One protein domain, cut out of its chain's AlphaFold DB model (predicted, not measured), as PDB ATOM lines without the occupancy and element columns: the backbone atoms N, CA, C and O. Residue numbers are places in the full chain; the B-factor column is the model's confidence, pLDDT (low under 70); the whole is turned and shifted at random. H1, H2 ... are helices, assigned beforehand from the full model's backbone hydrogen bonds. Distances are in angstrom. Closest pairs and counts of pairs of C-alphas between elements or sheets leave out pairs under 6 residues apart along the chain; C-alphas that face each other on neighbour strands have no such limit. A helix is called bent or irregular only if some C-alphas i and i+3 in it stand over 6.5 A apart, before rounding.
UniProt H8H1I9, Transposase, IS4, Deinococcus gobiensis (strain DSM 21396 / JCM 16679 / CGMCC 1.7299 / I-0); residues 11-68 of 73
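Overview. This is residues 11 to 68 of the 73 residues of the protein "Transposase, IS4" of Deinococcus gobiensis (strain DSM 21396 / JCM 16679 / CGMCC 1.7299 / I-0) (UniProt H8H1I9). Two helices form an open V: the long H1 makes one arm, the shorter H2 the other, and a tight link joins them at the corner, with no packed core between. The printed part has 58 residues, all helix in class, with H1 then H2 and no named strand. It is extended, with a radius of gyration of the C-alphas of 18.3 A, and flat, spanning 57 by 32 by 9 A.

Arrangement. H1, residues 11 to 41, has a kink of 27 degrees near residue 22. It is apart from H2, residues 47 to 66. O i to N i+4 pairs are within hydrogen-bond range in 25 of 27 cases in H1 and 14 of 16 in H2.

Along the chain. H1 begins at C-alpha 11 (30.018, -10.027, 4.809) and is 43.3 A long. H2 is 28.8 A long, ending at C-alpha 66 (19.051, -16.617, 50.587); it is irregular, with C-alphas 48 and 51 7.2 A apart.

Size, cuts and confidence. The C-alphas farthest apart, of Asp 11 and Arg 48, are 57.3 A apart. The printed part has no cut. Residues 42 to 45 have pLDDT under 70.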
ATOM      1  N   ASP A  11      31.154 -10.820   4.317       84.50
ATOM      2  CA  ASP A  11      30.018 -10.027   4.809       84.50
ATOM      3  C   ASP A  11      28.865 -10.920   5.285       84.50
ATOM      4  O   ASP A  11      28.302 -10.740   6.368       84.50
ATOM      5  N   ASP A  12      28.563 -11.970   4.519       83.88
ATOM      6  CA  ASP A  12      27.546 -12.949   4.897       83.88
ATOM      7  C   ASP A  12      27.954 -13.727   6.157       83.88
ATOM      8  O   ASP A  12      27.102 -14.159   6.942       83.88
ATOM      9  N   ARG A  13      29.255 -13.960   6.367       84.12
ATOM     10  CA  ARG A  13      29.769 -14.624   7.570       84.12
ATOM     11  C   ARG A  13      29.542 -13.755   8.801       84.12
ATOM     12  O   ARG A  13      29.060 -14.281   9.808       84.12
ATOM     13  N   ASP A  14      29.825 -12.464   8.705       87.56
ATOM     14  CA  ASP A  14      29.641 -11.518   9.805       87.56
ATOM     15  C   ASP A  14      28.163 -11.312  10.133       87.56
ATOM     16  O   ASP A  14      27.768 -11.415  11.299       87.56
ATOM     17  N   LEU A  15      27.309 -11.169   9.117       87.69
ATOM     18  CA  LEU A  15      25.856 -11.133   9.305       87.69
ATOM     19  C   LEU A  15      25.347 -12.399  10.002       87.69
ATOM     20  O   LEU A  15      24.591 -12.330  10.974       87.69
ATOM     21  N   ASN A  16      25.806 -13.576   9.574       88.25
ATOM     22  CA  ASN A  16      25.429 -14.832  10.220       88.25
ATOM     23  C   ASN A  16      25.940 -14.945  11.656       88.25
ATOM     24  O   ASN A  16      25.263 -15.556  12.488       88.25
ATOM     25  N   HIS A  17      27.104 -14.377  11.965       88.00
ATOM     26  CA  HIS A  17      27.626 -14.341  13.324       88.00
ATOM     27  C   HIS A  17      26.727 -13.499  14.238       88.00
ATOM     28  O   HIS A  17      26.340 -13.970  15.310       88.00
ATOM     29  N   GLN A  18      26.316 -12.309  13.789       90.94
ATOM     30  CA  GLN A  18      25.401 -11.445  14.543       90.94
ATOM     31  C   GLN A  18      24.028 -12.100  14.745       90.94
ATOM     32  O   GLN A  18      23.526 -12.161  15.868       90.94
ATOM     33  N   ILE A  19      23.458 -12.691  13.690       90.56
ATOM     34  CA  ILE A  19      22.185 -13.424  13.769       90.56
ATOM     35  C   ILE A  19      22.291 -14.598  14.749       90.56
ATOM     36  O   ILE A  19      21.384 -14.837  15.547       90.56
ATOM     37  N   SER A  20      23.405 -15.332  14.720       89.38
ATOM     38  CA  SER A  20      23.606 -16.485  15.601       89.38
ATOM     39  C   SER A  20      23.687 -16.080  17.072       89.38
ATOM     40  O   SER A  20      23.145 -16.800  17.904       89.38
ATOM     41  N   LYS A  21      24.282 -14.924  17.407       90.81
ATOM     42  CA  LYS A  21      24.303 -14.415  18.790       90.81
ATOM     43  C   LYS A  21      22.895 -14.229  19.345       90.81
ATOM     44  O   LYS A  21      22.594 -14.732  20.422       90.81
ATOM     45  N   VAL A  22      22.024 -13.573  18.580       93.44
ATOM     46  CA  VAL A  22      20.624 -13.371  18.976       93.44
ATOM     47  C   VAL A  22      19.892 -14.711  19.065       93.44
ATOM     48  O   VAL A  22      19.175 -14.969  20.033       93.44
ATOM     49  N   ARG A  23      20.111 -15.605  18.091       93.94
ATOM     50  CA  ARG A  23      19.466 -16.922  18.052       93.94
ATOM     51  C   ARG A  23      19.792 -17.763  19.281       93.94
ATOM     52  O   ARG A  23      18.881 -18.365  19.832       93.94
ATOM     53  N   ILE A  24      21.047 -17.771  19.730       92.25
ATOM     54  CA  ILE A  24      21.471 -18.522  20.922       92.25
ATOM     55  C   ILE A  24      20.668 -18.078  22.147       92.25
ATOM     56  O   ILE A  24      20.146 -18.918  22.876       92.25
ATOM     57  N   THR A  25      20.515 -16.768  22.353       93.19
ATOM     58  CA  THR A  25      19.720 -16.238  23.468       93.19
ATOM     59  C   THR A  25      18.255 -16.660  23.363       93.19
ATOM     60  O   THR A  25      17.673 -17.113  24.348       93.19
ATOM     61  N   VAL A  26      17.658 -16.562  22.173       94.12
ATOM     62  CA  VAL A  26      16.266 -16.980  21.944       94.12
ATOM     63  C   VAL A  26      16.094 -18.485  22.175       94.12
ATOM     64  O   VAL A  26      15.156 -18.899  22.854       94.12
ATOM     65  N   GLU A  27      17.001 -19.312  21.657       94.12
ATOM     66  CA  GLU A  27      16.986 -20.767  21.827       94.12
ATOM     67  C   GLU A  27      17.133 -21.172  23.299       94.12
ATOM     68  O   GLU A  27      16.413 -22.062  23.755       94.12
ATOM     69  N   ASP A  28      17.994 -20.495  24.064       94.38
ATOM     70  CA  ASP A  28      18.140 -20.725  25.506       94.38
ATOM     71  C   ASP A  28      16.841 -20.405  26.268       94.38
ATOM     72  O   ASP A  28      16.371 -21.205  27.085       94.38
ATOM     73  N   VAL A  29      16.190 -19.281  25.953       90.50
ATOM     74  CA  VAL A  29      14.891 -18.914  26.544       90.50
ATOM     75  C   VAL A  29      13.806 -19.924  26.165       90.50
ATOM     76  O   VAL A  29      13.083 -20.412  27.035       90.50
ATOM     77  N   VAL A  30      13.715 -20.309  24.890       89.38
ATOM     78  CA  VAL A  30      12.759 -21.327  24.424       89.38
ATOM     79  C   VAL A  30      13.010 -22.670  25.112       89.38
ATOM     80  O   VAL A  30      12.056 -23.342  25.507       89.38
ATOM     81  N   CYS A  31      14.271 -23.063  25.301       88.31
ATOM     82  CA  CYS A  31      14.641 -24.274  26.031       88.31
ATOM     83  C   CYS A  31      14.141 -24.226  27.482       88.31
ATOM     84  O   CYS A  31      13.511 -25.179  27.949       88.31
ATOM     85  N   LYS A  32      14.339 -23.101  28.179       86.88
ATOM     86  CA  LYS A  32      13.817 -22.887  29.539       86.88
ATOM     87  C   LYS A  32      12.291 -23.007  29.583       86.88
ATOM     88  O   LYS A  32      11.777 -23.743  30.417       86.88
ATOM     89  N   ILE A  33      11.569 -22.385  28.650       85.19
ATOM     90  CA  ILE A  33      10.098 -22.476  28.569       85.19
ATOM     91  C   ILE A  33       9.640 -23.920  28.320       85.19
ATOM     92  O   ILE A  33       8.718 -24.405  28.977       85.19
ATOM     93  N   LYS A  34      10.297 -24.643  27.404       82.69
ATOM     94  CA  LYS A  34       9.972 -26.047  27.103       82.69
ATOM     95  C   LYS A  34      10.150 -26.960  28.319       82.69
ATOM     96  O   LYS A  34       9.329 -27.854  28.510       82.69
ATOM     97  N   LYS A  35      11.148 -26.707  29.174       83.38
ATOM     98  CA  LYS A  35      11.312 -27.439  30.444       83.38
ATOM     99  C   LYS A  35      10.092 -27.283  31.352       83.38
ATOM    100  O   LYS A  35       9.666 -28.265  31.941       83.38
ATOM    101  N   PHE A  36       9.475 -26.102  31.408       76.31
ATOM    102  CA  PHE A  36       8.245 -25.898  32.185       76.31
ATOM    103  C   PHE A  36       6.994 -26.465  31.505       76.31
ATOM    104  O   PHE A  36       6.080 -26.910  32.194       76.31
ATOM    105  N   ARG A  37       6.946 -26.534  30.165       79.31
ATOM    106  CA  ARG A  37       5.863 -27.252  29.458       79.31
ATOM    107  C   ARG A  37       5.783 -28.721  29.864       79.31
ATOM    108  O   ARG A  37       4.676 -29.245  29.943       79.31
ATOM    109  N   VAL A  38       6.910 -29.353  30.207       76.38
ATOM    110  CA  VAL A  38       6.921 -30.732  30.721       76.38
ATOM    111  C   VAL A  38       6.062 -30.880  31.983       76.38
ATOM    112  O   VAL A  38       5.386 -31.894  32.151       76.38
ATOM    113  N   CYS A  39       6.016 -29.843  32.828       71.12
ATOM    114  CA  CYS A  39       5.197 -29.820  34.038       71.12
ATOM    115  C   CYS A  39       3.695 -29.832  33.724       71.12
ATOM    116  O   CYS A  39       2.917 -30.342  34.520       71.12
ATOM    117  N   ARG A  40       3.287 -29.288  32.569       70.88
ATOM    118  CA  ARG A  40       1.893 -29.299  32.103       70.88
ATOM    119  C   ARG A  40       1.544 -30.577  31.340       70.88
ATOM    120  O   ARG A  40       0.437 -31.079  31.479       70.88
ATOM    121  N   GLU A  41       2.445 -31.047  30.481       72.69
ATOM    122  CA  GLU A  41       2.153 -32.120  29.519       72.69
ATOM    123  C   GLU A  41       2.372 -33.525  30.098       72.69
ATOM    124  O   GLU A  41       1.576 -34.424  29.836       72.69
ATOM    125  N   PHE A  42       3.426 -33.722  30.897       67.06
ATOM    126  CA  PHE A  42       3.823 -35.045  31.401       67.06
ATOM    127  C   PHE A  42       3.504 -35.237  32.879       67.06
ATOM    128  O   PHE A  42       3.184 -36.344  33.310       67.06
ATOM    129  N   TYR A  43       3.565 -34.161  33.663       67.06
ATOM    130  CA  TYR A  43       3.224 -34.201  35.080       67.06
ATOM    131  C   TYR A  43       1.697 -34.236  35.242       67.06
ATOM    132  O   TYR A  43       1.042 -33.228  35.484       67.06
ATOM    133  N   ARG A  44       1.112 -35.435  35.138       68.00
ATOM    134  CA  ARG A  44      -0.282 -35.725  35.530       68.00
ATOM    135  C   ARG A  44      -0.439 -35.766  37.051       68.00
ATOM    136  O   ARG A  44      -1.002 -36.707  37.602       68.00
ATOM    137  N   ASN A  45       0.126 -34.790  37.745       66.94
ATOM    138  CA  ASN A  45      -0.031 -34.733  39.184       66.94
ATOM    139  C   ASN A  45      -1.476 -34.303  39.499       66.94
ATOM    140  O   ASN A  45      -2.068 -33.521  38.748       66.94
ATOM    141  N   ASP A  46      -2.058 -34.844  40.567       74.81
ATOM    142  CA  ASP A  46      -3.405 -34.456  40.991       74.81
ATOM    143  C   ASP A  46      -3.369 -32.968  41.392       74.81
ATOM    144  O   ASP A  46      -2.524 -32.600  42.220       74.81
ATOM    145  N   PRO A  47      -4.241 -32.103  40.834       75.75
ATOM    146  CA  PRO A  47      -4.279 -30.676  41.162       75.75
ATOM    147  C   PRO A  47      -4.332 -30.398  42.669       75.75
ATOM    148  O   PRO A  47      -3.802 -29.387  43.130       75.75
ATOM    149  N   ARG A  48      -4.906 -31.318  43.456       81.06
ATOM    150  CA  ARG A  48      -4.989 -31.233  44.921       81.06
ATOM    151  C   ARG A  48      -3.621 -31.198  45.607       81.06
ATOM    152  O   ARG A  48      -3.490 -30.589  46.663       81.06
ATOM    153  N   HIS A  49      -2.588 -31.783  45.001       78.75
ATOM    154  CA  HIS A  49      -1.231 -31.834  45.559       78.75
ATOM    155  C   HIS A  49      -0.293 -30.756  44.995       78.75
ATOM    156  O   HIS A  49       0.873 -30.686  45.393       78.75
ATOM    157  N   TYR A  50      -0.768 -29.889  44.090       80.00
ATOM    158  CA  TYR A  50       0.074 -28.859  43.469       80.00
ATOM    159  C   TYR A  50       0.638 -27.896  44.508       80.00
ATOM    160  O   TYR A  50       1.825 -27.591  44.463       80.00
ATOM    161  N   GLY A  51      -0.181 -27.473  45.474       82.81
ATOM    162  CA  GLY A  51       0.257 -26.566  46.536       82.81
ATOM    163  C   GLY A  51       1.410 -27.136  47.366       82.81
ATOM    164  O   GLY A  51       2.382 -26.430  47.616       82.81
ATOM    165  N   GLN A  52       1.354 -28.421  47.730       85.62
ATOM    166  CA  GLN A  52       2.420 -29.071  48.501       85.62
ATOM    167  C   GLN A  52       3.703 -29.230  47.681       85.62
ATOM    168  O   GLN A  52       4.782 -28.863  48.145       85.62
ATOM    169  N   PHE A  53       3.590 -29.729  46.447       83.19
ATOM    170  CA  PHE A  53       4.746 -29.935  45.576       83.19
ATOM    171  C   PHE A  53       5.439 -28.610  45.237       83.19
ATOM    172  O   PHE A  53       6.639 -28.452  45.463       83.19
ATOM    173  N   TRP A  54       4.680 -27.627  44.742       85.25
ATOM    174  CA  TRP A  54       5.224 -26.318  44.387       85.25
ATOM    175  C   TRP A  54       5.653 -25.514  45.612       85.25
ATOM    176  O   TRP A  54       6.639 -24.789  45.521       85.25
ATOM    177  N   GLY A  55       4.994 -25.688  46.761       91.12
ATOM    178  CA  GLY A  55       5.429 -25.117  48.035       91.12
ATOM    179  C   GLY A  55       6.809 -25.628  48.457       91.12
ATOM    180  O   GLY A  55       7.680 -24.829  48.797       91.12
ATOM    181  N   GLY A  56       7.052 -26.938  48.343       90.25
ATOM    182  CA  GLY A  56       8.372 -27.529  48.595       90.25
ATOM    183  C   GLY A  56       9.444 -27.020  47.625       90.25
ATOM    184  O   GLY A  56      10.527 -26.611  48.051       90.25
ATOM    185  N   VAL A  57       9.132 -26.973  46.325       87.94
ATOM    186  CA  VAL A  57      10.043 -26.429  45.298       87.94
ATOM    187  C   VAL A  57      10.363 -24.956  45.565       87.94
ATOM    188  O   VAL A  57      11.533 -24.572  45.539       87.94
ATOM    189  N   ALA A  58       9.354 -24.132  45.857       90.19
ATOM    190  CA  ALA A  58       9.532 -22.718  46.175       90.19
ATOM    191  C   ALA A  58      10.382 -22.529  47.440       90.19
ATOM    192  O   ALA A  58      11.296 -21.706  47.437       90.19
ATOM    193  N   GLY A  59      10.155 -23.337  48.480       93.50
ATOM    194  CA  GLY A  59      10.978 -23.343  49.691       93.50
ATOM    195  C   GLY A  59      12.456 -23.620  49.398       93.50
ATOM    196  O   GLY A  59      13.322 -22.864  49.838       93.50
ATOM    197  N   LEU A  60      12.753 -24.640  48.586       92.19
ATOM    198  CA  LEU A  60      14.125 -24.977  48.180       92.19
ATOM    199  C   LEU A  60      14.788 -23.865  47.353       92.19
ATOM    200  O   LEU A  60      15.961 -23.546  47.563       92.19
ATOM    201  N   VAL A  61      14.050 -23.264  46.415       88.62
ATOM    202  CA  VAL A  61      14.550 -22.146  45.599       88.62
ATOM    203  C   VAL A  61      14.836 -20.928  46.472       88.62
ATOM    204  O   VAL A  61      15.907 -20.335  46.343       88.62
ATOM    205  N   ASN A  62      13.931 -20.584  47.386       90.94
ATOM    206  CA  ASN A  62      14.104 -19.462  48.305       90.94
ATOM    207  C   ASN A  62      15.310 -19.678  49.221       90.94
ATOM    208  O   ASN A  62      16.152 -18.790  49.325       90.94
ATOM    209  N   LEU A  63      15.459 -20.875  49.797       92.12
ATOM    210  CA  LEU A  63      16.619 -21.231  50.617       92.12
ATOM    211  C   LEU A  63      17.933 -21.071  49.840       92.12
ATOM    212  O   LEU A  63      18.891 -20.475  50.330       92.12
ATOM    213  N   ARG A  64      17.979 -21.553  48.593       88.75
ATOM    214  CA  ARG A  64      19.151 -21.393  47.722       88.75
ATOM    215  C   ARG A  64      19.451 -19.926  47.416       88.75
ATOM    216  O   ARG A  64      20.622 -19.566  47.340       88.75
ATOM    217  N   THR A  65      18.428 -19.103  47.194       86.00
ATOM    218  CA  THR A  65      18.583 -17.668  46.912       86.00
ATOM    219  C   THR A  65      19.113 -16.923  48.132       86.00
ATOM    220  O   THR A  65      20.085 -16.181  48.003       86.00
ATOM    221  N   VAL A  66      18.557 -17.179  49.319       88.38
ATOM    222  CA  VAL A  66      19.051 -16.617  50.587       88.38
ATOM    223  C   VAL A  66      20.526 -16.967  50.787       88.38
ATOM    224  O   VAL A  66      21.341 -16.072  50.972       88.38
ATOM    225  N   ASN A  67      20.903 -18.237  50.615       81.00
ATOM    226  CA  ASN A  67      22.292 -18.692  50.763       81.00
ATOM    227  C   ASN A  67      23.269 -18.103  49.726       81.00
ATOM    228  O   ASN A  67      24.481 -18.211  49.892       81.00
ATOM    229  N   ARG A  68      22.767 -17.536  48.625       76.88
ATOM    230  CA  ARG A  68      23.574 -16.909  47.564       76.88
ATOM    231  C   ARG A  68      23.621 -15.394  47.658       76.88
ATOM    232  O   ARG A  68      24.399 -14.778  46.934       76.88
TER     233      ARG A  68